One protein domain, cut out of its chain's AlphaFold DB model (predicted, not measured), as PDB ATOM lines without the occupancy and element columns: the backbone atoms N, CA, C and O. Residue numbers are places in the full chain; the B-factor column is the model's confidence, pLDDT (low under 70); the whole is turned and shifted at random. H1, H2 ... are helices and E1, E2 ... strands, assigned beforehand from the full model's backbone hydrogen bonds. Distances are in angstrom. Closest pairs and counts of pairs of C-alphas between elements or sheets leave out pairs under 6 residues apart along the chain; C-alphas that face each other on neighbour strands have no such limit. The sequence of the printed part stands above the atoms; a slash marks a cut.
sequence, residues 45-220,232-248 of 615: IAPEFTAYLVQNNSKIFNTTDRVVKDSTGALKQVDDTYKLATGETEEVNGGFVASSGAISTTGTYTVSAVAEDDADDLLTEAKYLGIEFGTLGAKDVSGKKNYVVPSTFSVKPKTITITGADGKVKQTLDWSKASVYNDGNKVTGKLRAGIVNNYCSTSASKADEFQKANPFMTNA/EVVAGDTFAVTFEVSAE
ATOM      1  N   ILE A  45      74.488 -23.940  55.073       68.31
ATOM      2  CA  ILE A  45      75.421 -24.922  55.643       68.31
ATOM      3  C   ILE A  45      76.786 -24.838  54.955       68.31
ATOM      4  O   ILE A  45      76.878 -24.512  53.773       68.31
ATOM      5  N   ALA A  46      77.847 -25.106  55.717       63.38
ATOM      6  CA  ALA A  46      79.221 -25.153  55.232       63.38
ATOM      7  C   ALA A  46      79.986 -26.310  55.915       63.38
ATOM      8  O   ALA A  46      79.788 -26.523  57.119       63.38
ATOM      9  N   PRO A  47      80.867 -27.033  55.193       63.41
ATOM     10  CA  PRO A  47      81.129 -26.887  53.757       63.41
ATOM     11  C   PRO A  47      79.919 -27.305  52.904       63.41
ATOM     12  O   PRO A  47      79.128 -28.151  53.320       63.41
ATOM     13  N   GLU A  48      79.764 -26.679  51.734       73.69
ATOM     14  CA  GLU A  48      78.802 -27.136  50.724       73.69
ATOM     15  C   GLU A  48      79.230 -28.519  50.227       73.69
ATOM     16  O   GLU A  48      80.426 -28.802  50.108       73.69
ATOM     17  N   PHE A  49      78.267 -29.391  49.954       77.12
ATOM     18  CA  PHE A  49      78.543 -30.747  49.490       77.12
ATOM     19  C   PHE A  49      77.519 -31.186  48.450       77.12
ATOM     20  O   PHE A  49      76.466 -30.574  48.306       77.12
ATOM     21  N   THR A  50      77.814 -32.272  47.747       80.19
ATOM     22  CA  THR A  50      76.909 -32.872  46.762       80.19
ATOM     23  C   THR A  50      76.589 -34.301  47.182       80.19
ATOM     24  O   THR A  50      77.470 -35.025  47.660       80.19
ATOM     25  N   ALA A  51      75.329 -34.705  47.020       84.50
ATOM     26  CA  ALA A  51      74.902 -36.090  47.135       84.50
ATOM     27  C   ALA A  51      74.835 -36.718  45.738       84.50
ATOM     28  O   ALA A  51      74.258 -36.139  44.816       84.50
ATOM     29  N   TYR A  52      75.409 -37.905  45.593       84.19
ATOM     30  CA  TYR A  52      75.479 -38.641  44.339       84.19
ATOM     31  C   TYR A  52      74.742 -39.966  44.497       84.19
ATOM     32  O   TYR A  52      75.067 -40.746  45.393       84.19
ATOM     33  N   LEU A  53      73.760 -40.222  43.633       84.94
ATOM     34  CA  LEU A  53      73.186 -41.549  43.468       84.94
ATOM     35  C   LEU A  53      74.197 -42.394  42.702       84.94
ATOM     36  O   LEU A  53      74.650 -42.023  41.616       84.94
ATOM     37  N   VAL A  54      74.567 -43.509  43.311       81.62
ATOM     38  CA  VAL A  54      75.617 -44.391  42.824       81.62
ATOM     39  C   VAL A  54      75.149 -45.832  42.876       81.62
ATOM     40  O   VAL A  54      74.426 -46.250  43.786       81.62
ATOM     41  N   GLN A  55      75.617 -46.607  41.914       78.75
ATOM     42  CA  GLN A  55      75.395 -48.036  41.850       78.75
ATOM     43  C   GLN A  55      76.682 -48.763  41.471       78.75
ATOM     44  O   GLN A  55      77.638 -48.168  40.991       78.75
ATOM     45  N   ASN A  56      76.713 -50.074  41.658       71.94
ATOM     46  CA  ASN A  56      77.763 -50.906  41.095       71.94
ATOM     47  C   ASN A  56      77.163 -52.214  40.584       71.94
ATOM     48  O   ASN A  56      76.436 -52.890  41.321       71.94
ATOM     49  N   ASN A  57      77.534 -52.583  39.354       62.50
ATOM     50  CA  ASN A  57      77.160 -53.837  38.710       62.50
ATOM     51  C   ASN A  57      75.632 -54.025  38.640       62.50
ATOM     52  O   ASN A  57      75.105 -54.998  39.173       62.50
ATOM     53  N   SER A  58      74.947 -53.080  37.997       62.69
ATOM     54  CA  SER A  58      73.528 -53.155  37.635       62.69
ATOM     55  C   SER A  58      73.386 -52.699  36.179       62.69
ATOM     56  O   SER A  58      74.135 -51.830  35.736       62.69
ATOM     57  N   LYS A  59      72.482 -53.336  35.428       63.00
ATOM     58  CA  LYS A  59      72.211 -53.028  34.010       63.00
ATOM     59  C   LYS A  59      71.228 -51.860  33.831       63.00
ATOM     60  O   LYS A  59      70.973 -51.456  32.710       63.00
ATOM     61  N   ILE A  60      70.687 -51.344  34.937       65.62
ATOM     62  CA  ILE A  60      69.447 -50.555  34.978       65.62
ATOM     63  C   ILE A  60      69.693 -49.067  34.724       65.62
ATOM     64  O   ILE A  60      68.871 -48.396  34.111       65.62
ATOM     65  N   PHE A  61      70.831 -48.551  35.179       71.00
ATOM     66  CA  PHE A  61      71.329 -47.237  34.769       71.00
ATOM     67  C   PHE A  61      72.672 -47.481  34.075       71.00
ATOM     68  O   PHE A  61      73.455 -48.298  34.571       71.00
ATOM     69  N   ASN A  62      72.958 -46.867  32.927       61.16
ATOM     70  CA  ASN A  62      74.219 -47.159  32.249       61.16
ATOM     71  C   ASN A  62      75.380 -46.572  33.060       61.16
ATOM     72  O   ASN A  62      75.458 -45.374  33.318       61.16
ATOM     73  N   THR A  63      76.275 -47.445  33.528       57.25
ATOM     74  CA  THR A  63      77.422 -47.046  34.340       57.25
ATOM     75  C   THR A  63      78.591 -46.696  33.446       57.25
ATOM     76  O   THR A  63      79.215 -47.597  32.885       57.25
ATOM     77  N   THR A  64      78.984 -45.437  33.433       55.50
ATOM     78  CA  THR A  64      80.353 -45.098  33.068       55.50
ATOM     79  C   THR A  64      80.838 -43.963  33.945       55.50
ATOM     80  O   THR A  64      80.118 -42.999  34.198       55.50
ATOM     81  N   ASP A  65      82.078 -44.139  34.390       66.56
ATOM     82  CA  ASP A  65      82.999 -43.073  34.751       66.56
ATOM     83  C   ASP A  65      83.016 -42.579  36.203       66.56
ATOM     84  O   ASP A  65      82.121 -42.777  37.035       66.56
ATOM     85  N   ARG A  66      84.162 -41.983  36.519       73.88
ATOM     86  CA  ARG A  66      84.480 -41.289  37.762       73.88
ATOM     87  C   ARG A  66      84.002 -39.850  37.647       73.88
ATOM     88  O   ARG A  66      83.990 -39.270  36.565       73.88
ATOM     89  N   VAL A  67      83.659 -39.243  38.777       75.94
ATOM     90  CA  VAL A  67      83.333 -37.813  38.838       75.94
ATOM     91  C   VAL A  67      84.495 -37.078  39.476       75.94
ATOM     92  O   VAL A  67      84.897 -37.388  40.600       75.94
ATOM     93  N   VAL A  68      85.015 -36.084  38.765       74.06
ATOM     94  CA  VAL A  68      86.100 -35.219  39.218       74.06
ATOM     95  C   VAL A  68      85.600 -33.786  39.300       74.06
ATOM     96  O   VAL A  68      84.917 -33.301  38.403       74.06
ATOM     97  N   LYS A  69      85.949 -33.111  40.390       76.94
ATOM     98  CA  LYS A  69      85.725 -31.689  40.612       76.94
ATOM     99  C   LYS A  69      87.015 -30.931  40.337       76.94
ATOM    100  O   LYS A  69      88.046 -31.268  40.918       76.94
ATOM    101  N   ASP A  70      86.968 -29.942  39.458       76.12
ATOM    102  CA  ASP A  70      88.134 -29.114  39.157       76.12
ATOM    103  C   ASP A  70      88.353 -27.988  40.183       76.12
ATOM    104  O   ASP A  70      87.578 -27.807  41.128       76.12
ATOM    105  N   SER A  71      89.425 -27.213  39.993       71.19
ATOM    106  CA  SER A  71      89.805 -26.106  40.881       71.19
ATOM    107  C   SER A  71      88.806 -24.939  40.899       71.19
ATOM    108  O   SER A  71      88.826 -24.138  41.834       71.19
ATOM    109  N   THR A  72      87.911 -24.854  39.909       69.56
ATOM    110  CA  THR A  72      86.814 -23.870  39.851       69.56
ATOM    111  C   THR A  72      85.544 -24.375  40.540       69.56
ATOM    112  O   THR A  72      84.616 -23.607  40.792       69.56
ATOM    113  N   GLY A  73      85.516 -25.662  40.894       65.94
ATOM    114  CA  GLY A  73      84.384 -26.336  41.508       65.94
ATOM    115  C   GLY A  73      83.415 -26.970  40.511       65.94
ATOM    116  O   GLY A  73      82.394 -27.507  40.953       65.94
ATOM    117  N   ALA A  74      83.722 -26.943  39.213       70.06
ATOM    118  CA  ALA A  74      82.924 -27.599  38.187       70.06
ATOM    119  C   ALA A  74      83.135 -29.120  38.224       70.06
ATOM    120  O   ALA A  74      84.237 -29.607  38.483       70.06
ATOM    121  N   LEU A  75      82.058 -29.872  37.991       71.44
ATOM    122  CA  LEU A  75      82.078 -31.334  37.953       71.44
ATOM    123  C   LEU A  75      82.235 -31.819  36.512       71.44
ATOM    124  O   LEU A  75      81.554 -31.323  35.614       71.44
ATOM    125  N   LYS A  76      83.071 -32.836  36.309       71.94
ATOM    126  CA  LYS A  76      83.237 -33.544  35.038       71.94
ATOM    127  C   LYS A  76      83.241 -35.055  35.243       71.94
ATOM    128  O   LYS A  76      83.732 -35.545  36.262       71.94
ATOM    129  N   GLN A  77      82.709 -35.777  34.265       73.12
ATOM    130  CA  GLN A  77      82.853 -37.227  34.174       73.12
ATOM    131  C   GLN A  77      84.145 -37.565  33.438       73.12
ATOM    132  O   GLN A  77      84.505 -36.892  32.470       73.12
ATOM    133  N   VAL A  78      84.863 -38.566  33.936       73.12
ATOM    134  CA  VAL A  78      86.141 -39.009  33.383       73.12
ATOM    135  C   VAL A  78      86.269 -40.523  33.475       73.12
ATOM    136  O   VAL A  78      85.867 -41.121  34.472       73.12
ATOM    137  N   ASP A  79      86.894 -41.141  32.483       76.31
ATOM    138  CA  ASP A  79      87.090 -42.587  32.486       76.31
ATOM    139  C   ASP A  79      88.018 -43.084  33.618       76.31
ATOM    140  O   ASP A  79      88.718 -42.332  34.314       76.31
ATOM    141  N   ASP A  80      88.044 -44.401  33.805       71.56
ATOM    142  CA  ASP A  80      88.853 -45.056  34.840       71.56
ATOM    143  C   ASP A  80      90.372 -44.899  34.637       71.56
ATOM    144  O   ASP A  80      91.143 -45.071  35.584       71.56
ATOM    145  N   THR A  81      90.824 -44.518  33.439       77.25
ATOM    146  CA  THR A  81      92.239 -44.267  33.123       77.25
ATOM    147  C   THR A  81      92.672 -42.824  33.398       77.25
ATOM    148  O   THR A  81      93.874 -42.533  33.442       77.25
ATOM    149  N   TYR A  82      91.718 -41.923  33.651       79.31
ATOM    150  CA  TYR A  82      91.963 -40.503  33.867       79.31
ATOM    151  C   TYR A  82      92.869 -40.221  35.077       79.31
ATOM    152  O   TYR A  82      92.649 -40.701  36.192       79.31
ATOM    153  N   LYS A  83      93.888 -39.378  34.906       80.06
ATOM    154  CA  LYS A  83      94.763 -38.947  36.008       80.06
ATOM    155  C   LYS A  83      94.321 -37.576  36.506       80.06
ATOM    156  O   LYS A  83      94.230 -36.651  35.708       80.06
ATOM    157  N   LEU A  84      94.082 -37.449  37.815       76.56
ATOM    158  CA  LEU A  84      93.712 -36.173  38.437       76.56
ATOM    159  C   LEU A  84      94.794 -35.116  38.184       76.56
ATOM    160  O   LEU A  84      95.965 -35.344  38.505       76.56
ATOM    161  N   ALA A  85      94.400 -33.967  37.639       80.38
ATOM    162  CA  ALA A  85      95.285 -32.820  37.484       80.38
ATOM    163  C   ALA A  85      95.421 -32.035  38.799       80.38
ATOM    164  O   ALA A  85      94.590 -32.130  39.702       80.38
ATOM    165  N   THR A  86      96.487 -31.239  38.927       76.94
ATOM    166  CA  THR A  86      96.728 -30.417  40.126       76.94
ATOM    167  C   THR A  86      95.546 -29.486  40.395       76.94
ATOM    168  O   THR A  86      95.159 -28.709  39.528       76.94
ATOM    169  N   GLY A  87      94.988 -29.552  41.608       71.12
ATOM    170  CA  GLY A  87      93.794 -28.791  41.997       71.12
ATOM    171  C   GLY A  87      92.468 -29.519  41.759       71.12
ATOM    172  O   GLY A  87      91.427 -28.991  42.138       71.12
ATOM    173  N   GLU A  88      92.491 -30.724  41.187       79.19
ATOM    174  CA  GLU A  88      91.306 -31.565  41.021       79.19
ATOM    175  C   GLU A  88      91.089 -32.526  42.191       79.19
ATOM    176  O   GLU A  88      92.023 -32.933  42.890       79.19
ATOM    177  N   THR A  89      89.827 -32.898  42.391       73.81
ATOM    178  CA  THR A  89      89.362 -33.741  43.491       73.81
ATOM    179  C   THR A  89      88.390 -34.800  42.968       73.81
ATOM    180  O   THR A  89      87.406 -34.469  42.315       73.81
ATOM    181  N   GLU A  90      88.642 -36.083  43.236       76.44
ATOM    182  CA  GLU A  90      87.717 -37.163  42.850       76.44
ATOM    183  C   GLU A  90      86.553 -37.263  43.841       76.44
ATOM    184  O   GLU A  90      86.756 -37.590  45.011       76.44
ATOM    185  N   GLU A  91      85.334 -37.028  43.361       73.00
ATOM    186  CA  GLU A  91      84.103 -37.018  44.160       73.00
ATOM    187  C   GLU A  91      83.449 -38.410  44.222       73.00
ATOM    188  O   GLU A  91      83.023 -38.850  45.291       73.00
ATOM    189  N   VAL A  92      83.404 -39.129  43.093       75.06
ATOM    190  CA  VAL A  92      82.805 -40.471  42.969       75.06
ATOM    191  C   VAL A  92      83.677 -41.346  42.073       75.06
ATOM    192  O   VAL A  92      84.283 -40.861  41.121       75.06
ATOM    193  N   ASN A  93      83.725 -42.646  42.372       68.50
ATOM    194  CA  ASN A  93      84.493 -43.622  41.606       68.50
ATOM    195  C   ASN A  93      83.636 -44.856  41.329       68.50
ATOM    196  O   ASN A  93      83.228 -45.516  42.289       68.50
ATOM    197  N   GLY A  94      83.383 -45.122  40.045       66.69
ATOM    198  CA  GLY A  94      82.551 -46.215  39.554       66.69
ATOM    199  C   GLY A  94      81.047 -45.977  39.734       66.69
ATOM    200  O   GLY A  94      80.578 -45.699  40.838       66.69
ATOM    201  N   GLY A  95      80.293 -46.129  38.641       71.44
ATOM    202  CA  GLY A  95      78.831 -46.266  38.636       71.44
ATOM    203  C   GLY A  95      78.039 -45.072  39.172       71.44
ATOM    204  O   GLY A  95      77.037 -45.241  39.869       71.44
ATOM    205  N   PHE A  96      78.481 -43.862  38.830       77.12
ATOM    206  CA  PHE A  96      77.678 -42.651  38.975       77.12
ATOM    207  C   PHE A  96      76.368 -42.759  38.177       77.12
ATOM    208  O   PHE A  96      76.371 -43.244  37.050       77.12
ATOM    209  N   VAL A  97      75.262 -42.302  38.771       76.19
ATOM    210  CA  VAL A  97      73.935 -42.287  38.136       76.19
ATOM    211  C   VAL A  97      73.411 -40.857  38.016       76.19
ATOM    212  O   VAL A  97      73.129 -40.381  36.924       76.19
ATOM    213  N   ALA A  98      73.283 -40.155  39.143       76.69
ATOM    214  CA  ALA A  98      72.725 -38.803  39.199       76.69
ATOM    215  C   ALA A  98      73.256 -38.034  40.416       76.69
ATOM    216  O   ALA A  98      73.826 -38.623  41.337       76.69
ATOM    217  N   SER A  99      73.063 -36.713  40.455       75.44
ATOM    218  CA  SER A  99      73.479 -35.878  41.593       75.44
ATOM    219  C   SER A  99      72.383 -34.921  42.051       75.44
ATOM    220  O   SER A  99      71.521 -34.532  41.267       75.44
ATOM    221  N   SER A 100      72.452 -34.494  43.313       74.31
ATOM    222  CA  SER A 100      71.583 -33.450  43.872       74.31
ATOM    223  C   SER A 100      71.928 -32.035  43.397       74.31
ATOM    224  O   SER A 100      71.206 -31.094  43.720       74.31
ATOM    225  N   GLY A 101      73.081 -31.846  42.746       73.25
ATOM    226  CA  GLY A 101      73.760 -30.549  42.716       73.25
ATOM    227  C   GLY A 101      74.257 -30.111  44.104       73.25
ATOM    228  O   GLY A 101      74.190 -30.872  45.076       73.25
ATOM    229  N   ALA A 102      74.772 -28.881  44.193       75.75
ATOM    230  CA  ALA A 102      75.336 -28.342  45.429       75.75
ATOM    231  C   ALA A 102      74.262 -28.137  46.512       75.75
ATOM    232  O   ALA A 102      73.287 -27.402  46.337       75.75
ATOM    233  N   ILE A 103      74.485 -28.754  47.666       78.38
ATOM    234  CA  ILE A 103      73.686 -28.612  48.877       78.38
ATOM    235  C   ILE A 103      74.377 -27.572  49.750       78.38
ATOM    236  O   ILE A 103      75.405 -27.828  50.380       78.38
ATOM    237  N   SER A 104      73.785 -26.383  49.776       77.00
ATOM    238  CA  SER A 104      74.278 -25.238  50.544       77.00
ATOM    239  C   SER A 104      73.299 -24.768  51.613       77.00
ATOM    240  O   SER A 104      73.629 -23.862  52.376       77.00
ATOM    241  N   THR A 105      72.120 -25.393  51.733       80.12
ATOM    242  CA  THR A 105      71.132 -25.073  52.773       80.12
ATOM    243  C   THR A 105      70.531 -26.307  53.448       80.12
ATOM    244  O   THR A 105      70.603 -27.423  52.940       80.12
ATOM    245  N   THR A 106      69.880 -26.125  54.591       79.56
ATOM    246  CA  THR A 106      68.972 -27.129  55.157       79.56
ATOM    247  C   THR A 106      67.728 -27.276  54.287       79.56
ATOM    248  O   THR A 106      67.332 -26.340  53.592       79.56
ATOM    249  N   GLY A 107      67.098 -28.442  54.333       80.44
ATOM    250  CA  GLY A 107      65.909 -28.741  53.550       80.44
ATOM    251  C   GLY A 107      65.783 -30.222  53.234       80.44
ATOM    252  O   GLY A 107      66.628 -31.037  53.602       80.44
ATOM    253  N   THR A 108      64.703 -30.567  52.545       82.69
ATOM    254  CA  THR A 108      64.537 -31.899  51.963       82.69
ATOM    255  C   THR A 108      65.074 -31.870  50.538       82.69
ATOM    256  O   THR A 108      64.775 -30.946  49.786       82.69
ATOM    257  N   TYR A 109      65.880 -32.867  50.196       83.50
ATOM    258  CA  TYR A 109      66.534 -33.006  48.905       83.50
ATOM    259  C   TYR A 109      66.162 -34.340  48.282       83.50
ATOM    260  O   TYR A 109      66.051 -35.348  48.986       83.50
ATOM    261  N   THR A 110      66.029 -34.327  46.962       83.56
ATOM    262  CA  THR A 110      65.731 -35.506  46.157       83.56
ATOM    263  C   THR A 110      66.819 -35.681  45.111       83.56
ATOM    264  O   THR A 110      67.209 -34.718  44.453       83.56
ATOM    265  N   VAL A 111      67.317 -36.906  44.969       83.44
ATOM    266  CA  VAL A 111      68.174 -37.316  43.851       83.44
ATOM    267  C   VAL A 111      67.407 -38.354  43.055       83.44
ATOM    268  O   VAL A 111      66.948 -39.340  43.630       83.44
ATOM    269  N   SER A 112      67.253 -38.124  41.757       81.44
ATOM    270  CA  SER A 112      66.468 -38.987  40.881       81.44
ATOM    271  C   SER A 112      67.198 -39.336  39.596       81.44
ATOM    272  O   SER A 112      68.028 -38.562  39.126       81.44
ATOM    273  N   ALA A 113      66.854 -40.486  39.030       81.56
ATOM    274  CA  ALA A 113      67.328 -40.945  37.734       81.56
ATOM    275  C   ALA A 113      66.223 -41.714  37.006       81.56
ATOM    276  O   ALA A 113      65.378 -42.342  37.647       81.56
ATOM    277  N   VAL A 114      66.239 -41.664  35.676       82.19
ATOM    278  CA  VAL A 114      65.349 -42.464  34.829       82.19
ATOM    279  C   VAL A 114      66.035 -43.792  34.538       82.19
ATOM    280  O   VAL A 114      67.210 -43.804  34.180       82.19
ATOM    281  N   ALA A 115      65.327 -44.900  34.728       81.19
ATOM    282  CA  ALA A 115      65.823 -46.228  34.402       81.19
ATOM    283  C   ALA A 115      65.991 -46.377  32.885       81.19
ATOM    284  O   ALA A 115      65.111 -45.994  32.110       81.19
ATOM    285  N   GLU A 116      67.119 -46.933  32.466       79.06
ATOM    286  CA  GLU A 116      67.483 -47.124  31.059       79.06
ATOM    287  C   GLU A 116      67.210 -48.553  30.567       79.06
ATOM    288  O   GLU A 116      67.121 -48.773  29.359       79.06
ATOM    289  N   ASP A 117      67.050 -49.507  31.486       79.50
ATOM    290  CA  ASP A 117      66.720 -50.907  31.207       79.50
ATOM    291  C   ASP A 117      65.718 -51.443  32.246       79.50
ATOM    292  O   ASP A 117      65.492 -50.824  33.292       79.50
ATOM    293  N   ASP A 118      65.118 -52.592  31.946       81.12
ATOM    294  CA  ASP A 118      64.142 -53.256  32.811       81.12
ATOM    295  C   ASP A 118      64.835 -54.035  33.952       81.12
ATOM    296  O   ASP A 118      65.912 -54.608  33.764       81.12
ATOM    297  N   ALA A 119      64.194 -54.103  35.122       78.31
ATOM    298  CA  ALA A 119      64.582 -54.940  36.256       78.31
ATOM    299  C   ALA A 119      63.372 -55.546  36.962       78.31
ATOM    300  O   ALA A 119      62.445 -54.833  37.364       78.31
ATOM    301  N   ASP A 120      63.434 -56.858  37.172       73.75
ATOM    302  CA  ASP A 120      62.394 -57.615  37.870       73.75
ATOM    303  C   ASP A 120      62.421 -57.290  39.374       73.75
ATOM    304  O   ASP A 120      61.384 -57.229  40.032       73.75
ATOM    305  N   ASP A 121      63.611 -57.041  39.931       78.31
ATOM    306  CA  ASP A 121      63.756 -56.489  41.278       78.31
ATOM    307  C   ASP A 121      65.046 -55.673  41.415       78.31
ATOM    308  O   ASP A 121      66.138 -56.198  41.677       78.31
ATOM    309  N   LEU A 122      64.899 -54.352  41.316       75.25
ATOM    310  CA  LEU A 122      65.995 -53.389  41.423       75.25
ATOM    311  C   LEU A 122      66.864 -53.602  42.679       75.25
ATOM    312  O   LEU A 122      68.073 -53.350  42.647       75.25
ATOM    313  N   LEU A 123      66.283 -54.056  43.796       73.25
ATOM    314  CA  LEU A 123      67.009 -54.198  45.061       73.25
ATOM    315  C   LEU A 123      67.873 -55.463  45.143       73.25
ATOM    316  O   LEU A 123      68.767 -55.526  45.988       73.25
ATOM    317  N   THR A 124      67.647 -56.462  44.289       69.69
ATOM    318  CA  THR A 124      68.447 -57.701  44.285       69.69
ATOM    319  C   THR A 124      69.437 -57.764  43.127       69.69
ATOM    320  O   THR A 124      70.478 -58.414  43.247       69.69
ATOM    321  N   GLU A 125      69.168 -57.049  42.035       73.62
ATOM    322  CA  GLU A 125      70.023 -57.044  40.846       73.62
ATOM    323  C   GLU A 125      71.292 -56.186  40.999       73.62
ATOM    324  O   GLU A 125      72.314 -56.464  40.365       73.62
ATOM    325  N   ALA A 126      71.282 -55.181  41.880       70.75
ATOM    326  CA  ALA A 126      72.454 -54.352  42.159       70.75
ATOM    327  C   ALA A 126      73.399 -54.999  43.191       70.75
ATOM    328  O   ALA A 126      72.986 -55.414  44.275       70.75
ATOM    329  N   LYS A 127      74.718 -54.996  42.929       72.81
ATOM    330  CA  LYS A 127      75.709 -55.348  43.975       72.81
ATOM    331  C   LYS A 127      75.898 -54.216  44.980       72.81
ATOM    332  O   LYS A 127      76.219 -54.465  46.140       72.81
ATOM    333  N   TYR A 128      75.720 -52.978  44.542       77.44
ATOM    334  CA  TYR A 128      75.634 -51.813  45.409       77.44
ATOM    335  C   TYR A 128      74.675 -50.798  44.795       77.44
ATOM    336  O   TYR A 128      74.720 -50.578  43.588       77.44
ATOM    337  N   LEU A 129      73.845 -50.180  45.628       81.12
ATOM    338  CA  LEU A 129      72.972 -49.060  45.289       81.12
ATOM    339  C   LEU A 129      72.870 -48.159  46.524       81.12
ATOM    340  O   LEU A 129      72.614 -48.643  47.631       81.12
ATOM    341  N   GLY A 130      73.084 -46.855  46.377       84.94
ATOM    342  CA  GLY A 130      73.008 -45.933  47.510       84.94
ATOM    343  C   GLY A 130      73.388 -44.500  47.169       84.94
ATOM    344  O   GLY A 130      73.591 -44.155  46.008       84.94
ATOM    345  N   ILE A 131      73.498 -43.668  48.204       86.06
ATOM    346  CA  ILE A 131      73.958 -42.282  48.086       86.06
ATOM    347  C   ILE A 131      75.371 -42.148  48.663       86.06
ATOM    348  O   ILE A 131      75.630 -42.578  49.792       86.06
ATOM    349  N   GLU A 132      76.264 -41.517  47.901       84.25
ATOM    350  CA  GLU A 132      77.598 -41.071  48.321       84.25
ATOM    351  C   GLU A 132      77.644 -39.542  48.476       84.25
ATOM    352  O   GLU A 132      77.018 -38.814  47.710       84.25
ATOM    353  N   PHE A 133      78.397 -39.042  49.463       81.50
ATOM    354  CA  PHE A 133      78.530 -37.604  49.740       81.50
ATOM    355  C   PHE A 133      79.970 -37.134  49.454       81.50
ATOM    356  O   PHE A 133      80.860 -37.321  50.287       81.50
ATOM    357  N   GLY A 134      80.211 -36.565  48.266       67.12
ATOM    358  CA  GLY A 134      81.560 -36.469  47.674       67.12
ATOM    359  C   GLY A 134      82.520 -35.474  48.343       67.12
ATOM    360  O   GLY A 134      83.623 -35.860  48.719       67.12
ATOM    361  N   THR A 135      82.102 -34.240  48.642       64.25
ATOM    362  CA  THR A 135      82.993 -33.222  49.256       64.25
ATOM    363  C   THR A 135      83.409 -33.554  50.702       64.25
ATOM    364  O   THR A 135      84.331 -32.955  51.252       64.25
ATOM    365  N   LEU A 136      82.769 -34.548  51.324       59.12
ATOM    366  CA  LEU A 136      83.048 -34.992  52.695       59.12
ATOM    367  C   LEU A 136      83.968 -36.231  52.764       59.12
ATOM    368  O   LEU A 136      84.268 -36.709  53.861       59.12
ATOM    369  N   GLY A 137      84.397 -36.768  51.611       54.91
ATOM    370  CA  GLY A 137      85.180 -38.008  51.524       54.91
ATOM    371  C   GLY A 137      86.094 -38.140  50.298       54.91
ATOM    372  O   GLY A 137      86.533 -39.251  50.000       54.91
ATOM    373  N   ALA A 138      86.372 -37.047  49.589       58.44
ATOM    374  CA  ALA A 138      87.152 -37.051  48.356       58.44
ATOM    375  C   ALA A 138      88.681 -37.115  48.563       58.44
ATOM    376  O   ALA A 138      89.209 -36.763  49.625       58.44
ATOM    377  N   LYS A 139      89.399 -37.557  47.521       57.25
ATOM    378  CA  LYS A 139      90.873 -37.565  47.454       57.25
ATOM    379  C   LYS A 139      91.374 -36.398  46.605       57.25
ATOM    380  O   LYS A 139      90.871 -36.197  45.502       57.25
ATOM    381  N   ASP A 140      92.396 -35.698  47.095       58.66
ATOM    382  CA  ASP A 140      93.160 -34.725  46.308       58.66
ATOM    383  C   ASP A 140      94.401 -35.365  45.648       58.66
ATOM    384  O   ASP A 140      94.791 -36.496  45.960       58.66
ATOM    385  N   VAL A 141      95.051 -34.619  44.748       50.75
ATOM    386  CA  VAL A 141      96.288 -35.019  44.044       50.75
ATOM    387  C   VAL A 141      97.472 -35.385  44.951       50.75
ATOM    388  O   VAL A 141      98.408 -36.032  44.490       50.75
ATOM    389  N   SER A 142      97.451 -35.012  46.236       52.19
ATOM    390  CA  SER A 142      98.514 -35.337  47.198       52.19
ATOM    391  C   SER A 142      98.287 -36.665  47.931       52.19
ATOM    392  O   SER A 142      99.108 -37.074  48.754       52.19
ATOM    393  N   GLY A 143      97.159 -37.340  47.670       53.81
ATOM    394  CA  GLY A 143      96.748 -38.544  48.391       53.81
ATOM    395  C   GLY A 143      96.356 -38.278  49.851       53.81
ATOM    396  O   GLY A 143      96.138 -39.232  50.610       53.81
ATOM    397  N   LYS A 144      96.258 -37.003  50.263       46.34
ATOM    398  CA  LYS A 144      95.759 -36.611  51.583       46.34
ATOM    399  C   LYS A 144      94.240 -36.735  51.617       46.34
ATOM    400  O   LYS A 144      93.532 -36.530  50.636       46.34
ATOM    401  N   LYS A 145      93.751 -37.142  52.784       50.00
ATOM    402  CA  LYS A 145      92.349 -37.471  53.033       50.00
ATOM    403  C   LYS A 145      91.681 -36.337  53.797       50.00
ATOM    404  O   LYS A 145      92.061 -36.085  54.940       50.00
ATOM    405  N   ASN A 146      90.663 -35.717  53.208       47.88
ATOM    406  CA  ASN A 146      89.843 -34.699  53.864       47.88
ATOM    407  C   ASN A 146      88.576 -35.341  54.444       47.88
ATOM    408  O   ASN A 146      87.493 -35.238  53.881       47.88
ATOM    409  N   TYR A 147      88.717 -36.038  55.576       53.84
ATOM    410  CA  TYR A 147      87.571 -36.587  56.304       53.84
ATOM    411  C   TYR A 147      87.107 -35.605  57.372       53.84
ATOM    412  O   TYR A 147      87.686 -35.544  58.458       53.84
ATOM    413  N   VAL A 148      86.035 -34.866  57.099       47.28
ATOM    414  CA  VAL A 148      85.334 -34.109  58.139       47.28
ATOM    415  C   VAL A 148      83.866 -34.490  58.074       47.28
ATOM    416  O   VAL A 148      83.157 -34.083  57.162       47.28
ATOM    417  N   VAL A 149      83.404 -35.279  59.051       50.66
ATOM    418  CA  VAL A 149      81.964 -35.392  59.307       50.66
ATOM    419  C   VAL A 149      81.496 -34.006  59.754       50.66
ATOM    420  O   VAL A 149      82.024 -33.502  60.752       50.66
ATOM    421  N   PRO A 150      80.561 -33.361  59.043       53.31
ATOM    422  CA  PRO A 150      80.098 -32.032  59.408       53.31
ATOM    423  C   PRO A 150      79.430 -32.069  60.781       53.31
ATOM    424  O   PRO A 150      78.489 -32.822  61.001       53.31
ATOM    425  N   SER A 151      79.916 -31.256  61.717       53.81
ATOM    426  CA  SER A 151      79.332 -31.113  63.061       53.81
ATOM    427  C   SER A 151      78.219 -30.061  63.120       53.81
ATOM    428  O   SER A 151      77.820 -29.639  64.201       53.81
ATOM    429  N   THR A 152      77.840 -29.517  61.967       53.16
ATOM    430  CA  THR A 152      76.958 -28.352  61.812       53.16
ATOM    431  C   THR A 152      75.628 -28.720  61.166       53.16
ATOM    432  O   THR A 152      74.701 -27.912  61.158       53.16
ATOM    433  N   PHE A 153      75.504 -29.936  60.634       68.94
ATOM    434  CA  PHE A 153      74.275 -30.435  60.037       68.94
ATOM    435  C   PHE A 153      74.202 -31.960  60.095       68.94
ATOM    436  O   PHE A 153      75.219 -32.648  60.109       68.94
ATOM    437  N   SER A 154      72.979 -32.483  60.097       77.69
ATOM    438  CA  SER A 154      72.702 -33.916  60.011       77.69
ATOM    439  C   SER A 154      71.970 -34.242  58.713       77.69
ATOM    440  O   SER A 154      71.150 -33.450  58.242       77.69
ATOM    441  N   VAL A 155      72.262 -35.416  58.149       82.00
ATOM    442  CA  VAL A 155      71.607 -35.949  56.947       82.00
ATOM    443  C   VAL A 155      70.800 -37.183  57.338       82.00
ATOM    444  O   VAL A 155      71.339 -38.114  57.940       82.00
ATOM    445  N   LYS A 156      69.504 -37.187  57.020       85.44
ATOM    446  CA  LYS A 156      68.573 -38.264  57.369       85.44
ATOM    447  C   LYS A 156      67.843 -38.775  56.129       85.44
ATOM    448  O   LYS A 156      67.058 -38.021  55.555       85.44
ATOM    449  N   PRO A 157      68.059 -40.035  55.726       88.31
ATOM    450  CA  PRO A 157      67.220 -40.715  54.743       88.31
ATOM    451  C   PRO A 157      65.720 -40.582  55.051       88.31
ATOM    452  O   PRO A 157      65.334 -40.519  56.220       88.31
ATOM    453  N   LYS A 158      64.871 -40.530  54.017       86.94
ATOM    454  CA  LYS A 158      63.405 -40.490  54.161       86.94
ATOM    455  C   LYS A 158      62.715 -41.581  53.357       86.94
ATOM    456  O   LYS A 158      62.192 -42.522  53.943       86.94
ATOM    457  N   THR A 159      62.696 -41.455  52.037       86.31
ATOM    458  CA  THR A 159      61.877 -42.309  51.167       86.31
ATOM    459  C   THR A 159      62.591 -42.626  49.865       86.31
ATOM    460  O   THR A 159      63.468 -41.880  49.427       86.31
ATOM    461  N   ILE A 160      62.183 -43.730  49.247       87.19
ATOM    462  CA  ILE A 160      62.501 -44.074  47.861       87.19
ATOM    463  C   ILE A 160      61.171 -44.182  47.119       87.19
ATOM    464  O   ILE A 160      60.249 -44.820  47.625       87.19
ATOM    465  N   THR A 161      61.055 -43.572  45.947       86.69
ATOM    466  CA  THR A 161      59.824 -43.544  45.156       86.69
ATOM    467  C   THR A 161      60.118 -43.983  43.728       86.69
ATOM    468  O   THR A 161      61.052 -43.474  43.111       86.69
ATOM    469  N   ILE A 162      59.310 -44.916  43.222       86.88
ATOM    470  CA  ILE A 162      59.298 -45.332  41.819       86.88
ATOM    471  C   ILE A 162      58.067 -44.724  41.166       86.88
ATOM    472  O   ILE A 162      56.939 -44.982  41.602       86.88
ATOM    473  N   THR A 163      58.281 -43.945  40.119       86.38
ATOM    474  CA  THR A 163      57.214 -43.326  39.333       86.38
ATOM    475  C   THR A 163      57.264 -43.889  37.925       86.38
ATOM    476  O   THR A 163      58.326 -43.894  37.310       86.38
ATOM    477  N   GLY A 164      56.127 -44.366  37.431       81.06
ATOM    478  CA  GLY A 164      55.997 -44.872  36.074       81.06
ATOM    479  C   GLY A 164      56.323 -43.803  35.035       81.06
ATOM    480  O   GLY A 164      56.168 -42.608  35.301       81.06
ATOM    481  N   ALA A 165      56.690 -44.219  33.823       77.12
ATOM    482  CA  ALA A 165      56.802 -43.303  32.680       77.12
ATOM    483  C   ALA A 165      55.496 -42.513  32.403       77.12
ATOM    484  O   ALA A 165      55.526 -41.444  31.796       77.12
ATOM    485  N   ASP A 166      54.348 -43.007  32.884       80.62
ATOM    486  CA  ASP A 166      53.042 -42.335  32.851       80.62
ATOM    487  C   ASP A 166      52.858 -41.252  33.939       80.62
ATOM    488  O   ASP A 166      51.791 -40.643  34.041       80.62
ATOM    489  N   GLY A 167      53.880 -41.022  34.768       76.38
ATOM    490  CA  GLY A 167      53.888 -40.046  35.855       76.38
ATOM    491  C   GLY A 167      53.198 -40.510  37.141       76.38
ATOM    492  O   GLY A 167      53.138 -39.739  38.103       76.38
ATOM    493  N   LYS A 168      52.679 -41.744  37.210       78.12
ATOM    494  CA  LYS A 168      52.015 -42.259  38.417       78.12
ATOM    495  C   LYS A 168      53.003 -42.959  39.338       78.12
ATOM    496  O   LYS A 168      53.837 -43.745  38.903       78.12
ATOM    497  N   VAL A 169      52.883 -42.719  40.642       86.12
ATOM    498  CA  VAL A 169      53.698 -43.420  41.644       86.12
ATOM    499  C   VAL A 169      53.327 -44.905  41.649       86.12
ATOM    500  O   VAL A 169      52.214 -45.262  42.032       86.12
ATOM    501  N   LYS A 170      54.270 -45.762  41.244       82.44
ATOM    502  CA  LYS A 170      54.147 -47.227  41.288       82.44
ATOM    503  C   LYS A 170      54.352 -47.743  42.707       82.44
ATOM    504  O   LYS A 170      53.592 -48.579  43.184       82.44
ATOM    505  N   GLN A 171      55.377 -47.232  43.388       83.31
ATOM    506  CA  GLN A 171      55.760 -47.703  44.716       83.31
ATOM    507  C   GLN A 171      56.456 -46.598  45.516       83.31
ATOM    508  O   GLN A 171      57.140 -45.736  44.966       83.31
ATOM    509  N   THR A 172      56.297 -46.618  46.839       83.94
ATOM    510  CA  THR A 172      57.083 -45.793  47.765       83.94
ATOM    511  C   THR A 172      57.538 -46.644  48.942       83.94
ATOM    512  O   THR A 172      56.729 -47.306  49.589       83.94
ATOM    513  N   LEU A 173      58.836 -46.607  49.222       81.19
ATOM    514  CA  LEU A 173      59.489 -47.367  50.276       81.19
ATOM    515  C   LEU A 173      59.927 -46.423  51.400       81.19
ATOM    516  O   LEU A 173      60.534 -45.378  51.152       81.19
ATOM    517  N   ASP A 174      59.651 -46.814  52.646       80.00
ATOM    518  CA  ASP A 174      60.173 -46.128  53.829       80.00
ATOM    519  C   ASP A 174      61.661 -46.455  54.004       80.00
ATOM    520  O   ASP A 174      62.042 -47.591  54.293       80.00
ATOM    521  N   TRP A 175      62.503 -45.436  53.847       82.25
ATOM    522  CA  TRP A 175      63.949 -45.522  54.023       82.25
ATOM    523  C   TRP A 175      64.416 -44.740  55.264       82.25
ATOM    524  O   TRP A 175      65.612 -44.605  55.508       82.25
ATOM    525  N   SER A 176      63.490 -44.265  56.107       80.88
ATOM    526  CA  SER A 176      63.769 -43.352  57.228       80.88
ATOM    527  C   SER A 176      64.599 -43.950  58.366       80.88
ATOM    528  O   SER A 176      65.176 -43.224  59.177       80.88
ATOM    529  N   LYS A 177      64.669 -45.281  58.440       74.81
ATOM    530  CA  LYS A 177      65.490 -46.006  59.422       74.81
ATOM    531  C   LYS A 177      66.937 -46.190  58.970       74.81
ATOM    532  O   LYS A 177      67.767 -46.587  59.791       74.81
ATOM    533  N   ALA A 178      67.242 -45.930  57.698       74.50
ATOM    534  CA  ALA A 178      68.607 -45.990  57.211       74.50
ATOM    535  C   ALA A 178      69.463 -44.924  57.895       74.50
ATOM    536  O   ALA A 178      69.006 -43.827  58.220       74.50
ATOM    537  N   SER A 179      70.723 -45.265  58.136       71.69
ATOM    538  CA  SER A 179      71.677 -44.367  58.781       71.69
ATOM    539  C   SER A 179      72.787 -44.007  57.806       71.69
ATOM    540  O   SER A 179      73.239 -44.852  57.040       71.69
ATOM    541  N   VAL A 180      73.255 -42.760  57.859       77.62
ATOM    542  CA  VAL A 180      74.490 -42.365  57.172       77.62
ATOM    543  C   VAL A 180      75.674 -42.946  57.943       77.62
ATOM    544  O   VAL A 180      75.750 -42.812  59.166       77.62
ATOM    545  N   TYR A 181      76.597 -43.595  57.243       68.81
ATOM    546  CA  TYR A 181      77.753 -44.264  57.828       68.81
ATOM    547  C   TYR A 181      79.042 -43.932  57.073       68.81
ATOM    548  O   TYR A 181      79.023 -43.526  55.914       68.81
ATOM    549  N   ASN A 182      80.179 -44.125  57.744       68.25
ATOM    550  CA  ASN A 182      81.483 -44.138  57.089       68.25
ATOM    551  C   ASN A 182      81.759 -45.555  56.580       68.25
ATOM    552  O   ASN A 182      81.639 -46.505  57.353       68.25
ATOM    553  N   ASP A 183      82.143 -45.708  55.312       59.75
ATOM    554  CA  ASP A 183      82.367 -47.015  54.677       59.75
ATOM    555  C   ASP A 183      83.497 -47.850  55.309       59.75
ATOM    556  O   ASP A 183      83.675 -49.023  54.976       59.75
ATOM    557  N   GLY A 184      84.253 -47.280  56.254       51.22
ATOM    558  CA  GLY A 184      85.247 -47.978  57.062       51.22
ATOM    559  C   GLY A 184      86.451 -48.473  56.262       51.22
ATOM    560  O   GLY A 184      87.332 -49.137  56.835       51.22
ATOM    561  N   ASN A 185      86.506 -48.148  54.967       54.41
ATOM    562  CA  ASN A 185      87.641 -48.389  54.105       54.41
ATOM    563  C   ASN A 185      88.692 -47.333  54.435       54.41
ATOM    564  O   ASN A 185      88.532 -46.151  54.147       54.41
ATOM    565  N   LYS A 186      89.805 -47.768  55.029       48.50
ATOM    566  CA  LYS A 186      90.891 -46.870  55.436       48.50
ATOM    567  C   LYS A 186      91.486 -46.081  54.267       48.50
ATOM    568  O   LYS A 186      92.192 -45.118  54.541       48.50
ATOM    569  N   VAL A 187      91.260 -46.488  53.012       46.66
ATOM    570  CA  VAL A 187      91.758 -45.856  51.779       46.66
ATOM    571  C   VAL A 187      90.776 -44.822  51.217       46.66
ATOM    572  O   VAL A 187      91.240 -43.800  50.715       46.66
ATOM    573  N   THR A 188      89.461 -45.061  51.299       51.75
ATOM    574  CA  THR A 188      88.425 -44.186  50.711       51.75
ATOM    575  C   THR A 188      87.615 -43.417  51.750       51.75
ATOM    576  O   THR A 188      87.407 -42.236  51.536       51.75
ATOM    577  N   GLY A 189      87.247 -44.013  52.889       53.06
ATOM    578  CA  GLY A 189      86.626 -43.359  54.052       53.06
ATOM    579  C   GLY A 189      85.371 -42.540  53.746       53.06
ATOM    580  O   GLY A 189      85.133 -41.524  54.400       53.06
ATOM    581  N   LYS A 190      84.595 -42.959  52.740       68.31
ATOM    582  CA  LYS A 190      83.461 -42.194  52.212       68.31
ATOM    583  C   LYS A 190      82.288 -42.208  53.188       68.31
ATOM    584  O   LYS A 190      82.023 -43.226  53.831       68.31
ATOM    585  N   LEU A 191      81.551 -41.100  53.246       74.56
ATOM    586  CA  LEU A 191      80.232 -41.053  53.877       74.56
ATOM    587  C   LEU A 191      79.179 -41.561  52.893       74.56
ATOM    588  O   LEU A 191      79.148 -41.135  51.737       74.56
ATOM    589  N   ARG A 192      78.329 -42.480  53.357       79.25
ATOM    590  CA  ARG A 192      77.340 -43.177  52.532       79.25
ATOM    591  C   ARG A 192      76.023 -43.366  53.268       79.25
ATOM    592  O   ARG A 192      76.009 -43.499  54.488       79.25
ATOM    593  N   ALA A 193      74.938 -43.467  52.515       80.81
ATOM    594  CA  ALA A 193      73.699 -44.093  52.961       80.81
ATOM    595  C   ALA A 193      73.353 -45.203  51.963       80.81
ATOM    596  O   ALA A 193      73.126 -44.933  50.785       80.81
ATOM    597  N   GLY A 194      73.384 -46.457  52.416       78.19
ATOM    598  CA  GLY A 194      73.193 -47.610  51.542       78.19
ATOM    599  C   GLY A 194      71.722 -47.985  51.393       78.19
ATOM    600  O   GLY A 194      70.960 -47.996  52.364       78.19
ATOM    601  N   ILE A 195      71.339 -48.312  50.163       79.69
ATOM    602  CA  ILE A 195      70.058 -48.944  49.837       79.69
ATOM    603  C   ILE A 195      70.306 -50.457  49.736       79.69
ATOM    604  O   ILE A 195      69.696 -51.217  50.483       79.69
ATOM    605  N   VAL A 196      71.305 -50.866  48.941       73.12
ATOM    606  CA  VAL A 196      71.803 -52.248  48.785       73.12
ATOM    607  C   VAL A 196      73.337 -52.242  48.816       73.12
ATOM    608  O   VAL A 196      73.960 -51.344  48.252       73.12
ATOM    609  N   ASN A 197      73.987 -53.210  49.473       69.75
ATOM    610  CA  ASN A 197      75.454 -53.313  49.504       69.75
ATOM    611  C   ASN A 197      75.982 -54.740  49.764       69.75
ATOM    612  O   ASN A 197      76.373 -55.079  50.885       69.75
ATOM    613  N   ASN A 198      76.129 -55.535  48.708       61.06
ATOM    614  CA  ASN A 198      76.621 -56.915  48.758       61.06
ATOM    615  C   ASN A 198      78.139 -57.036  49.009       61.06
ATOM    616  O   ASN A 198      78.653 -58.148  49.117       61.06
ATOM    617  N   TYR A 199      78.872 -55.922  49.139       54.78
ATOM    618  CA  TYR A 199      80.323 -55.907  49.385       54.78
ATOM    619  C   TYR A 199      80.709 -55.881  50.877       54.78
ATOM    620  O   TYR A 199      81.896 -55.824  51.208       54.78
ATOM    621  N   CYS A 200      79.746 -55.917  51.806       51.09
ATOM    622  CA  CYS A 200      80.049 -55.965  53.240       51.09
ATOM    623  C   CYS A 200      80.810 -57.259  53.596       51.09
ATOM    624  O   CYS A 200      80.280 -58.357  53.466       51.09
ATOM    625  N   SER A 201      82.063 -57.125  54.053       41.94
ATOM    626  CA  SER A 201      82.962 -58.260  54.315       41.94
ATOM    627  C   SER A 201      82.365 -59.292  55.281       41.94
ATOM    628  O   SER A 201      81.764 -58.921  56.289       41.94
ATOM    629  N   THR A 202      82.683 -60.567  55.067       40.78
ATOM    630  CA  THR A 202      82.384 -61.716  55.944       40.78
ATOM    631  C   THR A 202      83.097 -61.689  57.310       40.78
ATOM    632  O   THR A 202      83.017 -62.651  58.071       40.78
ATOM    633  N   SER A 203      83.790 -60.598  57.667       40.53
ATOM    634  CA  SER A 203      84.436 -60.456  58.976       40.53
ATOM    635  C   SER A 203      83.436 -60.000  60.054       40.53
ATOM    636  O   SER A 203      82.887 -58.895  60.018       40.53
ATOM    637  N   ALA A 204      83.206 -60.865  61.046       37.69
ATOM    638  CA  ALA A 204      82.166 -60.731  62.075       37.69
ATOM    639  C   ALA A 204      82.249 -59.460  62.954       37.69
ATOM    640  O   ALA A 204      81.285 -59.125  63.631       37.69
ATOM    641  N   SER A 205      83.370 -58.727  62.962       43.84
ATOM    642  CA  SER A 205      83.553 -57.544  63.819       43.84
ATOM    643  C   SER A 205      83.102 -56.217  63.197       43.84
ATOM    644  O   SER A 205      83.030 -55.223  63.912       43.84
ATOM    645  N   LYS A 206      82.852 -56.164  61.880       45.97
ATOM    646  CA  LYS A 206      82.374 -54.952  61.180       45.97
ATOM    647  C   LYS A 206      81.014 -55.135  60.509       45.97
ATOM    648  O   LYS A 206      80.308 -54.150  60.321       45.97
ATOM    649  N   ALA A 207      80.633 -56.372  60.192       44.81
ATOM    650  CA  ALA A 207      79.354 -56.703  59.571       44.81
ATOM    651  C   ALA A 207      78.147 -56.117  60.336       44.81
ATOM    652  O   ALA A 207      77.256 -55.547  59.715       44.81
ATOM    653  N   ASP A 208      78.174 -56.137  61.672       47.72
ATOM    654  CA  ASP A 208      77.071 -55.684  62.530       47.72
ATOM    655  C   ASP A 208      76.739 -54.182  62.449       47.72
ATOM    656  O   ASP A 208      75.588 -53.813  62.678       47.72
ATOM    657  N   GLU A 209      77.707 -53.296  62.188       51.47
ATOM    658  CA  GLU A 209      77.456 -51.844  62.086       51.47
ATOM    659  C   GLU A 209      76.934 -51.460  60.695       51.47
ATOM    660  O   GLU A 209      75.995 -50.673  60.589       51.47
ATOM    661  N   PHE A 210      77.471 -52.080  59.638       54.34
ATOM    662  CA  PHE A 210      77.024 -51.865  58.258       54.34
ATOM    663  C   PHE A 210      75.654 -52.496  57.975       54.34
ATOM    664  O   PHE A 210      74.827 -51.896  57.290       54.34
ATOM    665  N   GLN A 211      75.375 -53.671  58.548       53.97
ATOM    666  CA  GLN A 211      74.085 -54.356  58.408       53.97
ATOM    667  C   GLN A 211      72.955 -53.641  59.161       53.97
ATOM    668  O   GLN A 211      71.816 -53.673  58.712       53.97
ATOM    669  N   LYS A 212      73.246 -52.944  60.270       56.03
ATOM    670  CA  LYS A 212      72.249 -52.129  60.996       56.03
ATOM    671  C   LYS A 212      71.900 -50.818  60.286       56.03
ATOM    672  O   LYS A 212      70.854 -50.249  60.580       56.03
ATOM    673  N   ALA A 213      72.771 -50.327  59.402       56.38
ATOM    674  CA  ALA A 213      72.600 -49.045  58.720       56.38
ATOM    675  C   ALA A 213      71.791 -49.136  57.411       56.38
ATOM    676  O   ALA A 213      71.283 -48.110  56.960       56.38
ATOM    677  N   ASN A 214      71.640 -50.341  56.840       63.44
ATOM    678  CA  ASN A 214      70.953 -50.594  55.569       63.44
ATOM    679  C   ASN A 214      69.661 -51.404  55.792       63.44
ATOM    680  O   ASN A 214      69.742 -52.566  56.191       63.44
ATOM    681  N   PRO A 215      68.471 -50.852  55.510       57.16
ATOM    682  CA  PRO A 215      67.207 -51.527  55.803       57.16
ATOM    683  C   PRO A 215      66.798 -52.627  54.800       57.16
ATOM    684  O   PRO A 215      65.871 -53.368  55.113       57.16
ATOM    685  N   PHE A 216      67.465 -52.765  53.643       60.88
ATOM    686  CA  PHE A 216      67.092 -53.719  52.575       60.88
ATOM    687  C   PHE A 216      68.148 -54.817  52.286       60.88
ATOM    688  O   PHE A 216      68.123 -55.445  51.235       60.88
ATOM    689  N   MET A 217      69.094 -55.069  53.204       53.59
ATOM    690  CA  MET A 217      70.169 -56.072  53.053       53.59
ATOM    691  C   MET A 217      69.788 -57.480  53.560       53.59
ATOM    692  O   MET A 217      69.138 -57.606  54.597       53.59
ATOM    693  N   THR A 218      70.306 -58.540  52.919       47.31
ATOM    694  CA  THR A 218      70.238 -59.944  53.392       47.31
ATOM    695  C   THR A 218      71.611 -60.464  53.859       47.31
ATOM    696  O   THR A 218      72.660 -59.958  53.461       47.31
ATOM    697  N   ASN A 219      71.630 -61.471  54.746       41.59
ATOM    698  CA  ASN A 219      72.839 -62.218  55.122       41.59
ATOM    699  C   ASN A 219      72.872 -63.596  54.429       41.59
ATOM    700  O   ASN A 219      71.844 -64.093  53.973       41.59
ATOM    701  N   ALA A 220      74.040 -64.251  54.416       40.00
ATOM    702  CA  ALA A 220      74.261 -65.574  53.809       40.00
ATOM    703  C   ALA A 220      73.413 -66.727  54.403       40.00
ATOM    704  O   ALA A 220      73.465 -67.841  53.890       40.00
ATOM    705  N   GLU A 232      59.923 -53.784  40.937       79.00
ATOM    706  CA  GLU A 232      59.886 -53.859  39.476       79.00
ATOM    707  C   GLU A 232      60.033 -52.464  38.857       79.00
ATOM    708  O   GLU A 232      59.225 -51.547  39.092       79.00
ATOM    709  N   VAL A 233      61.040 -52.316  38.005       78.81
ATOM    710  CA  VAL A 233      61.347 -51.079  37.285       78.81
ATOM    711  C   VAL A 233      61.393 -51.398  35.800       78.81
ATOM    712  O   VAL A 233      62.030 -52.364  35.398       78.81
ATOM    713  N   VAL A 234      60.704 -50.605  34.985       81.88
ATOM    714  CA  VAL A 234      60.814 -50.694  33.522       81.88
ATOM    715  C   VAL A 234      61.575 -49.490  32.986       81.88
ATOM    716  O   VAL A 234      61.561 -48.420  33.601       81.88
ATOM    717  N   ALA A 235      62.223 -49.642  31.835       82.31
ATOM    718  CA  ALA A 235      62.892 -48.540  31.161       82.31
ATOM    719  C   ALA A 235      61.926 -47.348  30.987       82.31
ATOM    720  O   ALA A 235      60.806 -47.493  30.491       82.31
ATOM    721  N   GLY A 236      62.360 -46.158  31.410       75.62
ATOM    722  CA  GLY A 236      61.546 -44.940  31.457       75.62
ATOM    723  C   GLY A 236      60.915 -44.626  32.821       75.62
ATOM    724  O   GLY A 236      60.471 -43.494  33.025       75.62
ATOM    725  N   ASP A 237      60.909 -45.560  33.775       83.94
ATOM    726  CA  ASP A 237      60.496 -45.277  35.153       83.94
ATOM    727  C   ASP A 237      61.505 -44.349  35.848       83.94
ATOM    728  O   ASP A 237      62.714 -44.431  35.641       83.94
ATOM    729  N   THR A 238      61.023 -43.472  36.726       85.19
ATOM    730  CA  THR A 238      61.869 -42.595  37.544       85.19
ATOM    731  C   THR A 238      62.086 -43.191  38.932       85.19
ATOM    732  O   THR A 238      61.133 -43.389  39.687       85.19
ATOM    733  N   PHE A 239      63.351 -43.404  39.292       85.31
ATOM    734  CA  PHE A 239      63.801 -43.767  40.632       85.31
ATOM    735  C   PHE A 239      64.218 -42.509  41.394       85.31
ATOM    736  O   PHE A 239      65.181 -41.849  41.007       85.31
ATOM    737  N   ALA A 240      63.527 -42.168  42.483       85.19
ATOM    738  CA  ALA A 240      63.795 -40.970  43.277       85.19
ATOM    739  C   ALA A 240      64.088 -41.309  44.742       85.19
ATOM    740  O   ALA A 240      63.322 -42.014  45.396       85.19
ATOM    741  N   VAL A 241      65.168 -40.755  45.292       87.44
ATOM    742  CA  VAL A 241      65.574 -40.935  46.691       87.44
ATOM    743  C   VAL A 241      65.536 -39.603  47.415       87.44
ATOM    744  O   VAL A 241      66.178 -38.645  46.994       87.44
ATOM    745  N   THR A 242      64.819 -39.556  48.536       87.06
ATOM    746  CA  THR A 242      64.642 -38.347  49.343       87.06
ATOM    747  C   THR A 242      65.378 -38.452  50.677       87.06
ATOM    748  O   THR A 242      65.303 -39.472  51.370       87.06
ATOM    749  N   PHE A 243      66.039 -37.370  51.085       88.00
ATOM    750  CA  PHE A 243      66.658 -37.219  52.401       88.00
ATOM    751  C   PHE A 243      66.514 -35.787  52.927       88.00
ATOM    752  O   PHE A 243      66.313 -34.834  52.179       88.00
ATOM    753  N   GLU A 244      66.610 -35.623  54.239       86.62
ATOM    754  CA  GLU A 244      66.545 -34.334  54.915       86.62
ATOM    755  C   GLU A 244      67.922 -33.919  55.422       86.62
ATOM    756  O   GLU A 244      68.588 -34.667  56.140       86.62
ATOM    757  N   VAL A 245      68.319 -32.698  55.079       84.25
ATOM    758  CA  VAL A 245      69.464 -32.003  55.654       84.25
ATOM    759  C   VAL A 245      68.932 -31.002  56.669       84.25
ATOM    760  O   VAL A 245      68.195 -30.081  56.325       84.25
ATOM    761  N   SER A 246      69.310 -31.165  57.928       77.31
ATOM    762  CA  SER A 246      68.891 -30.275  59.013       77.31
ATOM    763  C   SER A 246      70.110 -29.651  59.669       77.31
ATOM    764  O   SER A 246      71.121 -30.327  59.856       77.31
ATOM    765  N   ALA A 247      70.029 -28.365  60.011       63.62
ATOM    766  CA  ALA A 247      71.079 -27.712  60.775       63.62
ATOM    767  C   ALA A 247      71.109 -28.366  62.153       63.62
ATOM    768  O   ALA A 247      70.076 -28.485  62.820       63.62
ATOM    769  N   GLU A 248      72.288 -28.782  62.596       58.25
ATOM    770  CA  GLU A 248      72.476 -28.999  64.018       58.25
ATOM    771  C   GLU A 248      72.585 -27.612  64.640       58.25
ATOM    772  O   GLU A 248      73.376 -26.781  64.193       58.25
TER     773      GLU A 248
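AT A GLANCE: This is residues 45 to 220 and 232 to 248 of the 615 residues of an uncharacterized protein of Clostridium sp. OM05-6BH (UniProt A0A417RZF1). Two twisted four-stranded sheets, E5 E1 E7 E10 and E6 E11 E8 E9, lie face to face as a sandwich whose strands cross at 34 degrees, closest where E5 meets E6 and open where E9 stands apart from the strands of the first sheet. A small third sheet, E3 E2 E4, is set over the side of the first sheet that is turned away from the second, while the helices H1 and H2 only graze the first sheet. The printed part has 193 residues with eleven named strands and two short helices, in the order E1 E2 E3 E4 E5 E6 H1 E7 E8 E9 E10 H2 E11, and each sheet is antiparallel throughout. The class is mostly strand, though under half of the residues are in named elements. The whole is compact, with a radius of gyration of the C-alphas of 16.4 A, and spans 44 by 37 by 35 A.

HOW THE PARTS SIT: The first sheet runs E5, residues 96 to 105, then E1, residues 45 to 56, then E7, residues 128 to 133, then E10, residues 191 to 197. Between E5 and E1, N 53 is 2.8 A from O 98, within hydrogen-bond range. Between E1 and E7, N 52 and O 132 are within range at 2.8 A. Between E7 and E10, N 131 and O 193 are within range at 2.9 A. The second sheet runs E6, residues 107 to 114, then E11, residues 238 to 247, then E8, residues 153 to 163, then E9, residues 169 to 174. Its N and O pairs within hydrogen-bond range include N 109 and O 243, 2.8 A, from E6 to E11; N 240 and O 161, 2.9 A, from E11 to E8; and N 173 and O 160, 2.8 A, from E8 to E9, a hairpin. In this sandwich, two sheets face to face, the parts that face each other are 9.4 A centre to centre and the best planes 30 degrees apart. The closest C-alphas of E5 and E6 are those of Ser 100 and Val 111, 5.2 A apart. E9 is apart from E5, E1, E7 and E10. The third sheet runs E3, residues 75 to 78, then E2, residues 66 to 69, then E4, residues 89 to 92; N 68 and O 76, 2.9 A, and N 91 and O 67, 2.8 A, are within hydrogen-bond range, and E2 and E3 form a hairpin. The closest C-alphas of E4 and E7 are those of Val 92 and Glu 132, 7.5 A apart. H1, residues 122 to 125, only grazes the first sheet, its closest C-alphas to E10 being Leu 123 and Val 196, 6.4 A. H2, residues 207 to 213, only grazes it too, with Gly 194 and Ala 213 the closest C-alphas to E10, 7.3 A. Every O i to N i+4 pair of H2 is within hydrogen-bond range; H1 is too short for such a pair.

IN THESE COORDINATES: E1 begins at C-alpha 45, (75.421, -24.922, 55.643), bends by 59 degrees at residue 48 and measures 29.9 A. E8 measures 29.8 A, E11 29.1 A, E5 23.3 A and E6 23.2 A. E7 is 15.1 A, E9 14.1 A and E10 13.9 A long; E2, E3 and E4 are 10.1, 9.8 and 9.4 A. H1 is 5.5 A and H2 10.2 A long. E11 ends at C-alpha 247, (71.079, -27.712, 60.775).

THE WHOLE: The C-alphas of Ser 142 and Asp 166 are the two farthest apart, 48.2 A. Residues 221 to 231 are not printed, and C-alphas 220 and 232 are 23.4 A apart across the cut. The links E7 to E8 and E9 to E10 are long. The mean pLDDT of the printed part is 70.5; 72 residues are under 70, among them residues 134 to 153, 181 to 190 and 197 to 220.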